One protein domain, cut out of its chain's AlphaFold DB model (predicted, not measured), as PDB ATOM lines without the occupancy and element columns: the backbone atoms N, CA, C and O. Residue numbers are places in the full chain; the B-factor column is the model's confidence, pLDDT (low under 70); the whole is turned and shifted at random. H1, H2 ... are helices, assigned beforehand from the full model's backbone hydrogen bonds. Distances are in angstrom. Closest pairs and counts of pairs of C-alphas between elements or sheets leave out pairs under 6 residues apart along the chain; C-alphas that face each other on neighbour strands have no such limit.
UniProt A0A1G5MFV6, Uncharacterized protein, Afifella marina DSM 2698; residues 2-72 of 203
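AT A GLANCE: This is residues 2 to 72 of the 203 residues of an uncharacterized protein of Afifella marina DSM 2698 (UniProt A0A1G5MFV6). A small head of three short helices, the hairpin H1 and H2 with H3 set across it, bears one long helical arm, H4, whose residues 55 to 72 stick out free. The 71 printed residues hold four named helices, H1 to H4 in order, and no named strand: all helix. The whole is loose, radius of gyration of the C-alphas 15.7 A, spanning 51 by 27 by 16 A.

IN THESE COORDINATES: Find C-alpha 7 at (-44.182, 48.093, 20.292); there H1 begins, residues 7 to 16, 13.9 A. Next come H2, residues 21 to 28, 10.6 A, and H3, residues 32 to 42, 15.3 A. H4, residues 50 to 72, runs 32.5 A to C-alpha 72 at (-38.157, 5.405, 9.532).

HOW THE PARTS SIT: H1 and H2 touch, closest at the C-alphas of Ile 10 and Ile 24, 6.9 A, opposite ways at a shallow tilt of 30 degrees. H3 is close to H1 but not clearly touching, about perpendicular at 87 degrees; the C-alphas of Ile 10 and Ile 35 are closest, 8.0 A. H4 is apart from H1, H2 and H3. In all four helices every O i to N i+4 pair is within hydrogen-bond range.

THE WHOLE: The C-alphas of Ala 2 and Glu 71 are farthest apart, 51.8 A. The printed part has no cut and no long link. Residues 2 to 3 and 48 to 55 have pLDDT under 70.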
ATOM      1  N   ALA A   2     -31.591  56.203  19.433       49.62
ATOM      2  CA  ALA A   2     -31.981  54.816  19.688       49.62
ATOM      3  C   ALA A   2     -33.209  54.523  18.821       49.62
ATOM      4  O   ALA A   2     -34.166  55.289  18.894       49.62
ATOM      5  N   GLU A   3     -33.152  53.494  17.975       66.69
ATOM      6  CA  GLU A   3     -34.336  53.024  17.255       66.69
ATOM      7  C   GLU A   3     -35.418  52.703  18.287       66.69
ATOM      8  O   GLU A   3     -35.212  51.912  19.211       66.69
ATOM      9  N   GLU A   4     -36.540  53.404  18.183       82.88
ATOM     10  CA  GLU A   4     -37.685  53.175  19.042       82.88
ATOM     11  C   GLU A   4     -38.246  51.794  18.699       82.88
ATOM     12  O   GLU A   4     -38.580  51.517  17.549       82.88
ATOM     13  N   ALA A   5     -38.260  50.892  19.682       86.00
ATOM     14  CA  ALA A   5     -38.713  49.526  19.468       86.00
ATOM     15  C   ALA A   5     -40.150  49.516  18.924       86.00
ATOM     16  O   ALA A   5     -41.011  50.241  19.428       86.00
ATOM     17  N   ASP A   6     -40.418  48.663  17.933       94.69
ATOM     18  CA  ASP A   6     -41.756  48.498  17.362       94.69
ATOM     19  C   ASP A   6     -42.682  47.785  18.362       94.69
ATOM     20  O   ASP A   6     -42.836  46.559  18.382       94.69
ATOM     21  N   TRP A   7     -43.288  48.578  19.244       94.19
ATOM     22  CA  TRP A   7     -44.182  48.093  20.292       94.19
ATOM     23  C   TRP A   7     -45.456  47.454  19.742       94.19
ATOM     24  O   TRP A   7     -46.012  46.579  20.407       94.19
ATOM     25  N   ALA A   8     -45.894  47.831  18.538       95.19
ATOM     26  CA  ALA A   8     -47.050  47.217  17.898       95.19
ATOM     27  C   ALA A   8     -46.730  45.775  17.480       95.19
ATOM     28  O   ALA A   8     -47.493  44.857  17.794       95.19
ATOM     29  N   ALA A   9     -45.563  45.550  16.868       95.38
ATOM     30  CA  ALA A   9     -45.097  44.208  16.528       95.38
ATOM     31  C   ALA A   9     -44.826  43.347  17.777       95.38
ATOM     32  O   ALA A   9     -45.186  42.167  17.807       95.38
ATOM     33  N   ILE A  10     -44.253  43.935  18.836       95.44
ATOM     34  CA  ILE A  10     -44.036  43.242  20.118       95.44
ATOM     35  C   ILE A  10     -45.371  42.822  20.740       95.44
ATOM     36  O   ILE A  10     -45.484  41.693  21.220       95.44
ATOM     37  N   ARG A  11     -46.379  43.703  20.730       95.44
ATOM     38  CA  ARG A  11     -47.719  43.398  21.243       95.44
ATOM     39  C   ARG A  11     -48.345  42.239  20.486       95.44
ATOM     40  O   ARG A  11     -48.795  41.294  21.126       95.44
ATOM     41  N   ALA A  12     -48.324  42.290  19.155       94.62
ATOM     42  CA  ALA A  12     -48.871  41.231  18.315       94.62
ATOM     43  C   ALA A  12     -48.214  39.879  18.631       94.62
ATOM     44  O   ALA A  12     -48.913  38.914  18.922       94.62
ATOM     45  N   ALA A  13     -46.879  39.819  18.690       92.75
ATOM     46  CA  ALA A  13     -46.160  38.591  19.038       92.75
ATOM     47  C   ALA A  13     -46.432  38.122  20.484       92.75
ATOM     48  O   ALA A  13     -46.480  36.921  20.776       92.75
ATOM     49  N   TYR A  14     -46.603  39.061  21.419       92.81
ATOM     50  CA  TYR A  14     -46.942  38.749  22.802       92.81
ATOM     51  C   TYR A  14     -48.350  38.155  22.905       92.81
ATOM     52  O   TYR A  14     -48.504  37.080  23.483       92.81
ATOM     53  N   GLU A  15     -49.361  38.804  22.340       90.81
ATOM     54  CA  GLU A  15     -50.761  38.374  22.428       90.81
ATOM     55  C   GLU A  15     -51.040  37.106  21.603       90.81
ATOM     56  O   GLU A  15     -51.820  36.273  22.050       90.81
ATOM     57  N   ASP A  16     -50.338  36.897  20.483       88.50
ATOM     58  CA  ASP A  16     -50.439  35.688  19.642       88.50
ATOM     59  C   ASP A  16     -50.012  34.401  20.369       88.50
ATOM     60  O   ASP A  16     -50.436  33.295  20.042       88.50
ATOM     61  N   GLY A  17     -49.161  34.512  21.390       84.56
ATOM     62  CA  GLY A  17     -48.752  33.354  22.185       84.56
ATOM     63  C   GLY A  17     -47.755  32.409  21.498       84.56
ATOM     64  O   GLY A  17     -46.985  31.769  22.212       84.56
ATOM     65  N   ALA A  18     -47.682  32.338  20.163       82.00
ATOM     66  CA  ALA A  18     -46.916  31.305  19.450       82.00
ATOM     67  C   ALA A  18     -45.404  31.323  19.752       82.00
ATOM     68  O   ALA A  18     -44.763  30.272  19.888       82.00
ATOM     69  N   GLU A  19     -44.822  32.514  19.900       82.25
ATOM     70  CA  GLU A  19     -43.412  32.682  20.258       82.25
ATOM     71  C   GLU A  19     -43.215  32.776  21.782       82.25
ATOM     72  O   GLU A  19     -43.960  33.473  22.464       82.25
ATOM     73  N   PRO A  20     -42.199  32.139  22.387       85.44
ATOM     74  CA  PRO A  20     -41.891  32.347  23.799       85.44
ATOM     75  C   PRO A  20     -41.382  33.779  24.044       85.44
ATOM     76  O   PRO A  20     -40.730  34.368  23.186       85.44
ATOM     77  N   LEU A  21     -41.612  34.321  25.247       86.69
ATOM     78  CA  LEU A  21     -41.169  35.672  25.642       86.69
ATOM     79  C   LEU A  21     -39.669  35.906  25.394       86.69
ATOM     80  O   LEU A  21     -39.275  37.004  25.017       86.69
ATOM     81  N   SER A  22     -38.835  34.878  25.564       83.38
ATOM     82  CA  SER A  22     -37.399  34.939  25.272       83.38
ATOM     83  C   SER A  22     -37.087  35.162  23.788       83.38
ATOM     84  O   SER A  22     -36.167  35.915  23.476       83.38
ATOM     85  N   ALA A  23     -37.859  34.573  22.869       86.31
ATOM     86  CA  ALA A  23     -37.695  34.790  21.432       86.31
ATOM     87  C   ALA A  23     -38.092  36.220  21.040       86.31
ATOM     88  O   ALA A  23     -37.322  36.898  20.364       86.31
ATOM     89  N   ILE A  24     -39.219  36.710  21.568       92.62
ATOM     90  CA  ILE A  24     -39.693  38.086  21.356       92.62
ATOM     91  C   ILE A  24     -38.637  39.089  21.849       92.62
ATOM     92  O   ILE A  24     -38.244  39.997  21.121       92.62
ATOM     93  N   ARG A  25     -38.092  38.881  23.054       93.31
ATOM     94  CA  ARG A  25     -37.015  39.718  23.613       93.31
ATOM     95  C   ARG A  25     -35.782  39.771  22.712       93.31
ATOM     96  O   ARG A  25     -35.226  40.847  22.517       93.31
ATOM     97  N   ARG A  26     -35.353  38.630  22.161       90.00
ATOM     98  CA  ARG A  26     -34.189  38.559  21.260       90.00
ATOM     99  C   ARG A  26     -34.453  39.248  19.929       90.00
ATOM    100  O   ARG A  26     -33.603  40.002  19.478       90.00
ATOM    101  N   ARG A  27     -35.619  38.998  19.332       92.62
ATOM    102  CA  ARG A  27     -36.008  39.528  18.022       92.62
ATOM    103  C   ARG A  27     -36.138  41.048  18.024       92.62
ATOM    104  O   ARG A  27     -35.711  41.689  17.076       92.62
ATOM    105  N   PHE A  28     -36.720  41.604  19.083       93.31
ATOM    106  CA  PHE A  28     -36.992  43.040  19.188       93.31
ATOM    107  C   PHE A  28     -36.001  43.785  20.092       93.31
ATOM    108  O   PHE A  28     -36.173  44.973  20.340       93.31
ATOM    109  N   HIS A  29     -34.978  43.098  20.609       92.31
ATOM    110  CA  HIS A  29     -33.963  43.654  21.512       92.31
ATOM    111  C   HIS A  29     -34.535  44.397  22.738       92.31
ATOM    112  O   HIS A  29     -33.941  45.351  23.239       92.31
ATOM    113  N   VAL A  30     -35.673  43.931  23.262       92.25
ATOM    114  CA  VAL A  30     -36.345  44.507  24.440       92.25
ATOM    115  C   VAL A  30     -36.183  43.627  25.677       92.25
ATOM    116  O   VAL A  30     -36.094  42.400  25.599       92.25
ATOM    117  N   SER A  31     -36.167  44.250  26.856       91.12
ATOM    118  CA  SER A  31     -36.122  43.526  28.128       91.12
ATOM    119  C   SER A  31     -37.498  42.977  28.521       91.12
ATOM    120  O   SER A  31     -38.541  43.510  28.136       91.12
ATOM    121  N   ALA A  32     -37.515  41.921  29.343       85.31
ATOM    122  CA  ALA A  32     -38.758  41.368  29.885       85.31
ATOM    123  C   ALA A  32     -39.533  42.406  30.718       85.31
ATOM    124  O   ALA A  32     -40.756  42.492  30.616       85.31
ATOM    125  N   GLY A  33     -38.814  43.219  31.501       86.38
ATOM    126  CA  GLY A  33     -39.391  44.301  32.298       86.38
ATOM    127  C   GLY A  33     -40.057  45.370  31.437       86.38
ATOM    128  O   GLY A  33     -41.161  45.796  31.760       86.38
ATOM    129  N   ALA A  34     -39.455  45.736  30.300       91.62
ATOM    130  CA  ALA A  34     -40.050  46.703  29.381       91.62
ATOM    131  C   ALA A  34     -41.365  46.180  28.779       91.62
ATOM    132  O   ALA A  34     -42.354  46.907  28.759       91.62
ATOM    133  N   ILE A  35     -41.412  44.903  28.382       91.81
ATOM    134  CA  ILE A  35     -42.653  44.255  27.924       91.81
ATOM    135  C   ILE A  35     -43.696  44.216  29.051       91.81
ATOM    136  O   ILE A  35     -44.857  44.542  28.825       91.81
ATOM    137  N   ALA A  36     -43.304  43.835  30.271       87.88
ATOM    138  CA  ALA A  36     -44.216  43.747  31.413       87.88
ATOM    139  C   ALA A  36     -44.793  45.115  31.807       87.88
ATOM    140  O   ALA A  36     -45.988  45.225  32.087       87.88
ATOM    141  N   GLU A  37     -43.962  46.153  31.799       90.62
ATOM    142  CA  GLU A  37     -44.370  47.528  32.068       90.62
ATOM    143  C   GLU A  37     -45.334  48.035  30.998       90.62
ATOM    144  O   GLU A  37     -46.412  48.534  31.325       90.62
ATOM    145  N   ARG A  38     -45.003  47.820  29.719       94.06
ATOM    146  CA  ARG A  38     -45.871  48.192  28.597       94.06
ATOM    147  C   ARG A  38     -47.220  47.488  28.676       94.06
ATOM    148  O   ARG A  38     -48.258  48.138  28.608       94.06
ATOM    149  N   ARG A  39     -47.202  46.182  28.940       94.06
ATOM    150  CA  ARG A  39     -48.391  45.353  29.149       94.06
ATOM    151  C   ARG A  39     -49.281  45.898  30.272       94.06
ATOM    152  O   ARG A  39     -50.493  45.920  30.104       94.06
ATOM    153  N   ARG A  40     -48.713  46.346  31.401       89.81
ATOM    154  CA  ARG A  40     -49.487  46.973  32.493       89.81
ATOM    155  C   ARG A  40     -50.073  48.320  32.081       89.81
ATOM    156  O   ARG A  40     -51.233  48.583  32.374       89.81
ATOM    157  N   ARG A  41     -49.279  49.151  31.404       93.44
ATOM    158  CA  ARG A  41     -49.660  50.509  30.999       93.44
ATOM    159  C   ARG A  41     -50.750  50.529  29.928       93.44
ATOM    160  O   ARG A  41     -51.624  51.384  29.967       93.44
ATOM    161  N   GLU A  42     -50.685  49.594  28.989       94.00
ATOM    162  CA  GLU A  42     -51.582  49.504  27.831       94.00
ATOM    163  C   GLU A  42     -52.632  48.388  27.970       94.00
ATOM    164  O   GLU A  42     -53.407  48.147  27.049       94.00
ATOM    165  N   GLY A  43     -52.658  47.693  29.112       92.75
ATOM    166  CA  GLY A  43     -53.657  46.671  29.418       92.75
ATOM    167  C   GLY A  43     -53.611  45.445  28.502       92.75
ATOM    168  O   GLY A  43     -54.661  44.875  28.215       92.75
ATOM    169  N   TRP A  44     -52.430  45.032  28.026       91.81
ATOM    170  CA  TRP A  44     -52.325  43.872  27.132       91.81
ATOM    171  C   TRP A  44     -52.790  42.587  27.830       91.81
ATOM    172  O   TRP A  44     -52.533  42.363  29.026       91.81
ATOM    173  N   THR A  45     -53.420  41.708  27.054       86.94
ATOM    174  CA  THR A  45     -54.031  40.476  27.558       86.94
ATOM    175  C   THR A  45     -52.984  39.570  28.226       86.94
ATOM    176  O   THR A  45     -51.956  39.267  27.621       86.94
ATOM    177  N   PRO A  46     -53.192  39.116  29.478       79.44
ATOM    178  CA  PRO A  46     -52.271  38.202  30.148       79.44
ATOM    179  C   PRO A  46     -52.110  36.880  29.381       79.44
ATOM    180  O   PRO A  46     -53.090  36.193  29.116       79.44
ATOM    181  N   ARG A  47     -50.866  36.436  29.161       76.94
ATOM    182  CA  ARG A  47     -50.528  35.113  28.584       76.94
ATOM    183  C   ARG A  47     -50.898  33.885  29.448       76.94
ATOM    184  O   ARG A  47     -50.425  32.777  29.190       76.94
ATOM    185  N   SER A  48     -51.688  34.052  30.510       59.44
ATOM    186  CA  SER A  48     -51.815  33.083  31.611       59.44
ATOM    187  C   SER A  48     -52.513  31.761  31.264       59.44
ATOM    188  O   SER A  48     -52.421  30.824  32.052       59.44
ATOM    189  N   SER A  49     -53.164  31.632  30.108       52.75
ATOM    190  CA  SER A  49     -53.827  30.387  29.684       52.75
ATOM    191  C   SER A  49     -53.017  29.547  28.688       52.75
ATOM    192  O   SER A  49     -53.142  28.321  28.696       52.75
ATOM    193  N   ASP A  50     -52.142  30.160  27.884       53.84
ATOM    194  CA  ASP A  50     -51.574  29.486  26.709       53.84
ATOM    195  C   ASP A  50     -50.189  28.881  26.895       53.84
ATOM    196  O   ASP A  50     -49.852  27.936  26.192       53.84
ATOM    197  N   LEU A  51     -49.390  29.297  27.882       56.81
ATOM    198  CA  LEU A  51     -48.075  28.665  28.101       56.81
ATOM    199  C   LEU A  51     -48.194  27.159  28.396       56.81
ATOM    200  O   LEU A  51     -47.357  26.366  27.961       56.81
ATOM    201  N   GLY A  52     -49.272  26.747  29.071       58.72
ATOM    202  CA  GLY A  52     -49.601  25.334  29.252       58.72
ATOM    203  C   GLY A  52     -50.038  24.651  27.951       58.72
ATOM    204  O   GLY A  52     -49.665  23.503  27.719       58.72
ATOM    205  N   ALA A  53     -50.800  25.336  27.096       58.50
ATOM    206  CA  ALA A  53     -51.257  24.811  25.808       58.50
ATOM    207  C   ALA A  53     -50.104  24.679  24.804       58.50
ATOM    208  O   ALA A  53     -49.919  23.610  24.233       58.50
ATOM    209  N   ILE A  54     -49.253  25.697  24.696       62.06
ATOM    210  CA  ILE A  54     -48.050  25.729  23.857       62.06
ATOM    211  C   ILE A  54     -47.031  24.686  24.325       62.06
ATOM    212  O   ILE A  54     -46.416  24.000  23.508       62.06
ATOM    213  N   SER A  55     -46.861  24.512  25.642       67.31
ATOM    214  CA  SER A  55     -46.007  23.450  26.189       67.31
ATOM    215  C   SER A  55     -46.531  22.058  25.815       67.31
ATOM    216  O   SER A  55     -45.765  21.222  25.330       67.31
ATOM    217  N   ARG A  56     -47.848  21.828  25.933       70.81
ATOM    218  CA  ARG A  56     -48.495  20.587  25.472       70.81
ATOM    219  C   ARG A  56     -48.349  20.386  23.964       70.81
ATOM    220  O   ARG A  56     -48.026  19.284  23.538       70.81
ATOM    221  N   GLN A  57     -48.511  21.437  23.167       71.06
ATOM    222  CA  GLN A  57     -48.382  21.386  21.711       71.06
ATOM    223  C   GLN A  57     -46.945  21.065  21.276       71.06
ATOM    224  O   GLN A  57     -46.732  20.239  20.393       71.06
ATOM    225  N   ARG A  58     -45.932  21.632  21.945       75.88
ATOM    226  CA  ARG A  58     -44.519  21.291  21.703       75.88
ATOM    227  C   ARG A  58     -44.162  19.885  22.171       75.88
ATOM    228  O   ARG A  58     -43.343  19.226  21.536       75.88
ATOM    229  N   ALA A  59     -44.752  19.423  23.272       71.25
ATOM    230  CA  ALA A  59     -44.602  18.042  23.714       71.25
ATOM    231  C   ALA A  59     -45.203  17.066  22.688       71.25
ATOM    232  O   ALA A  59     -44.546  16.085  22.349       71.25
ATOM    233  N   ALA A  60     -46.379  17.382  22.138       75.50
ATOM    234  CA  ALA A  60     -47.013  16.606  21.074       75.50
ATOM    235  C   ALA A  60     -46.150  16.575  19.800       75.50
ATOM    236  O   ALA A  60     -45.786  15.500  19.342       75.50
ATOM    237  N   ALA A  61     -45.676  17.728  19.314       79.31
ATOM    238  CA  ALA A  61     -44.821  17.788  18.124       79.31
ATOM    239  C   ALA A  61     -43.499  17.005  18.277       79.31
ATOM    240  O   ALA A  61     -42.992  16.420  17.319       79.31
ATOM    241  N   ARG A  62     -42.925  16.960  19.489       84.00
ATOM    242  CA  ARG A  62     -41.756  16.111  19.782       84.00
ATOM    243  C   ARG A  62     -42.096  14.625  19.745       84.00
ATOM    244  O   ARG A  62     -41.278  13.848  19.265       84.00
ATOM    245  N   GLN A  63     -43.265  14.238  20.249       83.31
ATOM    246  CA  GLN A  63     -43.731  12.854  20.173       83.31
ATOM    247  C   GLN A  63     -43.977  12.432  18.723       83.31
ATOM    248  O   GLN A  63     -43.532  11.354  18.340       83.31
ATOM    249  N   ASP A  64     -44.582  13.295  17.907       85.19
ATOM    250  CA  ASP A  64     -44.816  13.023  16.486       85.19
ATOM    251  C   ASP A  64     -43.499  12.855  15.723       85.19
ATOM    252  O   ASP A  64     -43.327  11.896  14.970       85.19
ATOM    253  N   ARG A  65     -42.516  13.723  15.990       82.25
ATOM    254  CA  ARG A  65     -41.174  13.600  15.410       82.25
ATOM    255  C   ARG A  65     -40.466  12.318  15.851       82.25
ATOM    256  O   ARG A  65     -39.927  11.605  15.013       82.25
ATOM    257  N   ALA A  66     -40.507  11.992  17.143       82.25
ATOM    258  CA  ALA A  66     -39.915  10.761  17.663       82.25
ATOM    259  C   ALA A  66     -40.605   9.502  17.107       82.25
ATOM    260  O   ALA A  66     -39.961   8.472  16.906       82.25
ATOM    261  N   LYS A  67     -41.916   9.567  16.845       87.12
ATOM    262  CA  LYS A  67     -42.665   8.489  16.196       87.12
ATOM    263  C   LYS A  67     -42.228   8.319  14.741       87.12
ATOM    264  O   LYS A  67     -41.899   7.202  14.354       87.12
ATOM    265  N   ALA A  68     -42.132   9.411  13.983       81.12
ATOM    266  CA  ALA A  68     -41.654   9.387  12.601       81.12
ATOM    267  C   ALA A  68     -40.213   8.852  12.490       81.12
ATOM    268  O   ALA A  68     -39.921   8.028  11.625       81.12
ATOM    269  N   GLU A  69     -39.320   9.253  13.400       81.94
ATOM    270  CA  GLU A  69     -37.936   8.760  13.451       81.94
ATOM    271  C   GLU A  69     -37.873   7.251  13.772       81.94
ATOM    272  O   GLU A  69     -37.092   6.516  13.163       81.94
ATOM    273  N   ASN A  70     -38.734   6.749  14.666       79.12
ATOM    274  CA  ASN A  70     -38.829   5.313  14.952       79.12
ATOM    275  C   ASN A  70     -39.405   4.504  13.780       79.12
ATOM    276  O   ASN A  70     -38.912   3.410  13.504       79.12
ATOM    277  N   GLU A  71     -40.424   5.020  13.091       76.19
ATOM    278  CA  GLU A  71     -41.009   4.377  11.909       76.19
ATOM    279  C   GLU A  71     -39.990   4.301  10.761       76.19
ATOM    280  O   GLU A  71     -39.804   3.230  10.179       76.19
ATOM    281  N   ALA A  72     -39.241   5.381  10.515       71.19
ATOM    282  CA  ALA A  72     -38.157   5.405   9.532       71.19
ATOM    283  C   ALA A  72     -37.041   4.399   9.876       71.19
ATOM    284  O   ALA A  72     -36.662   3.575   9.041       71.19
TER     285      ALA A  72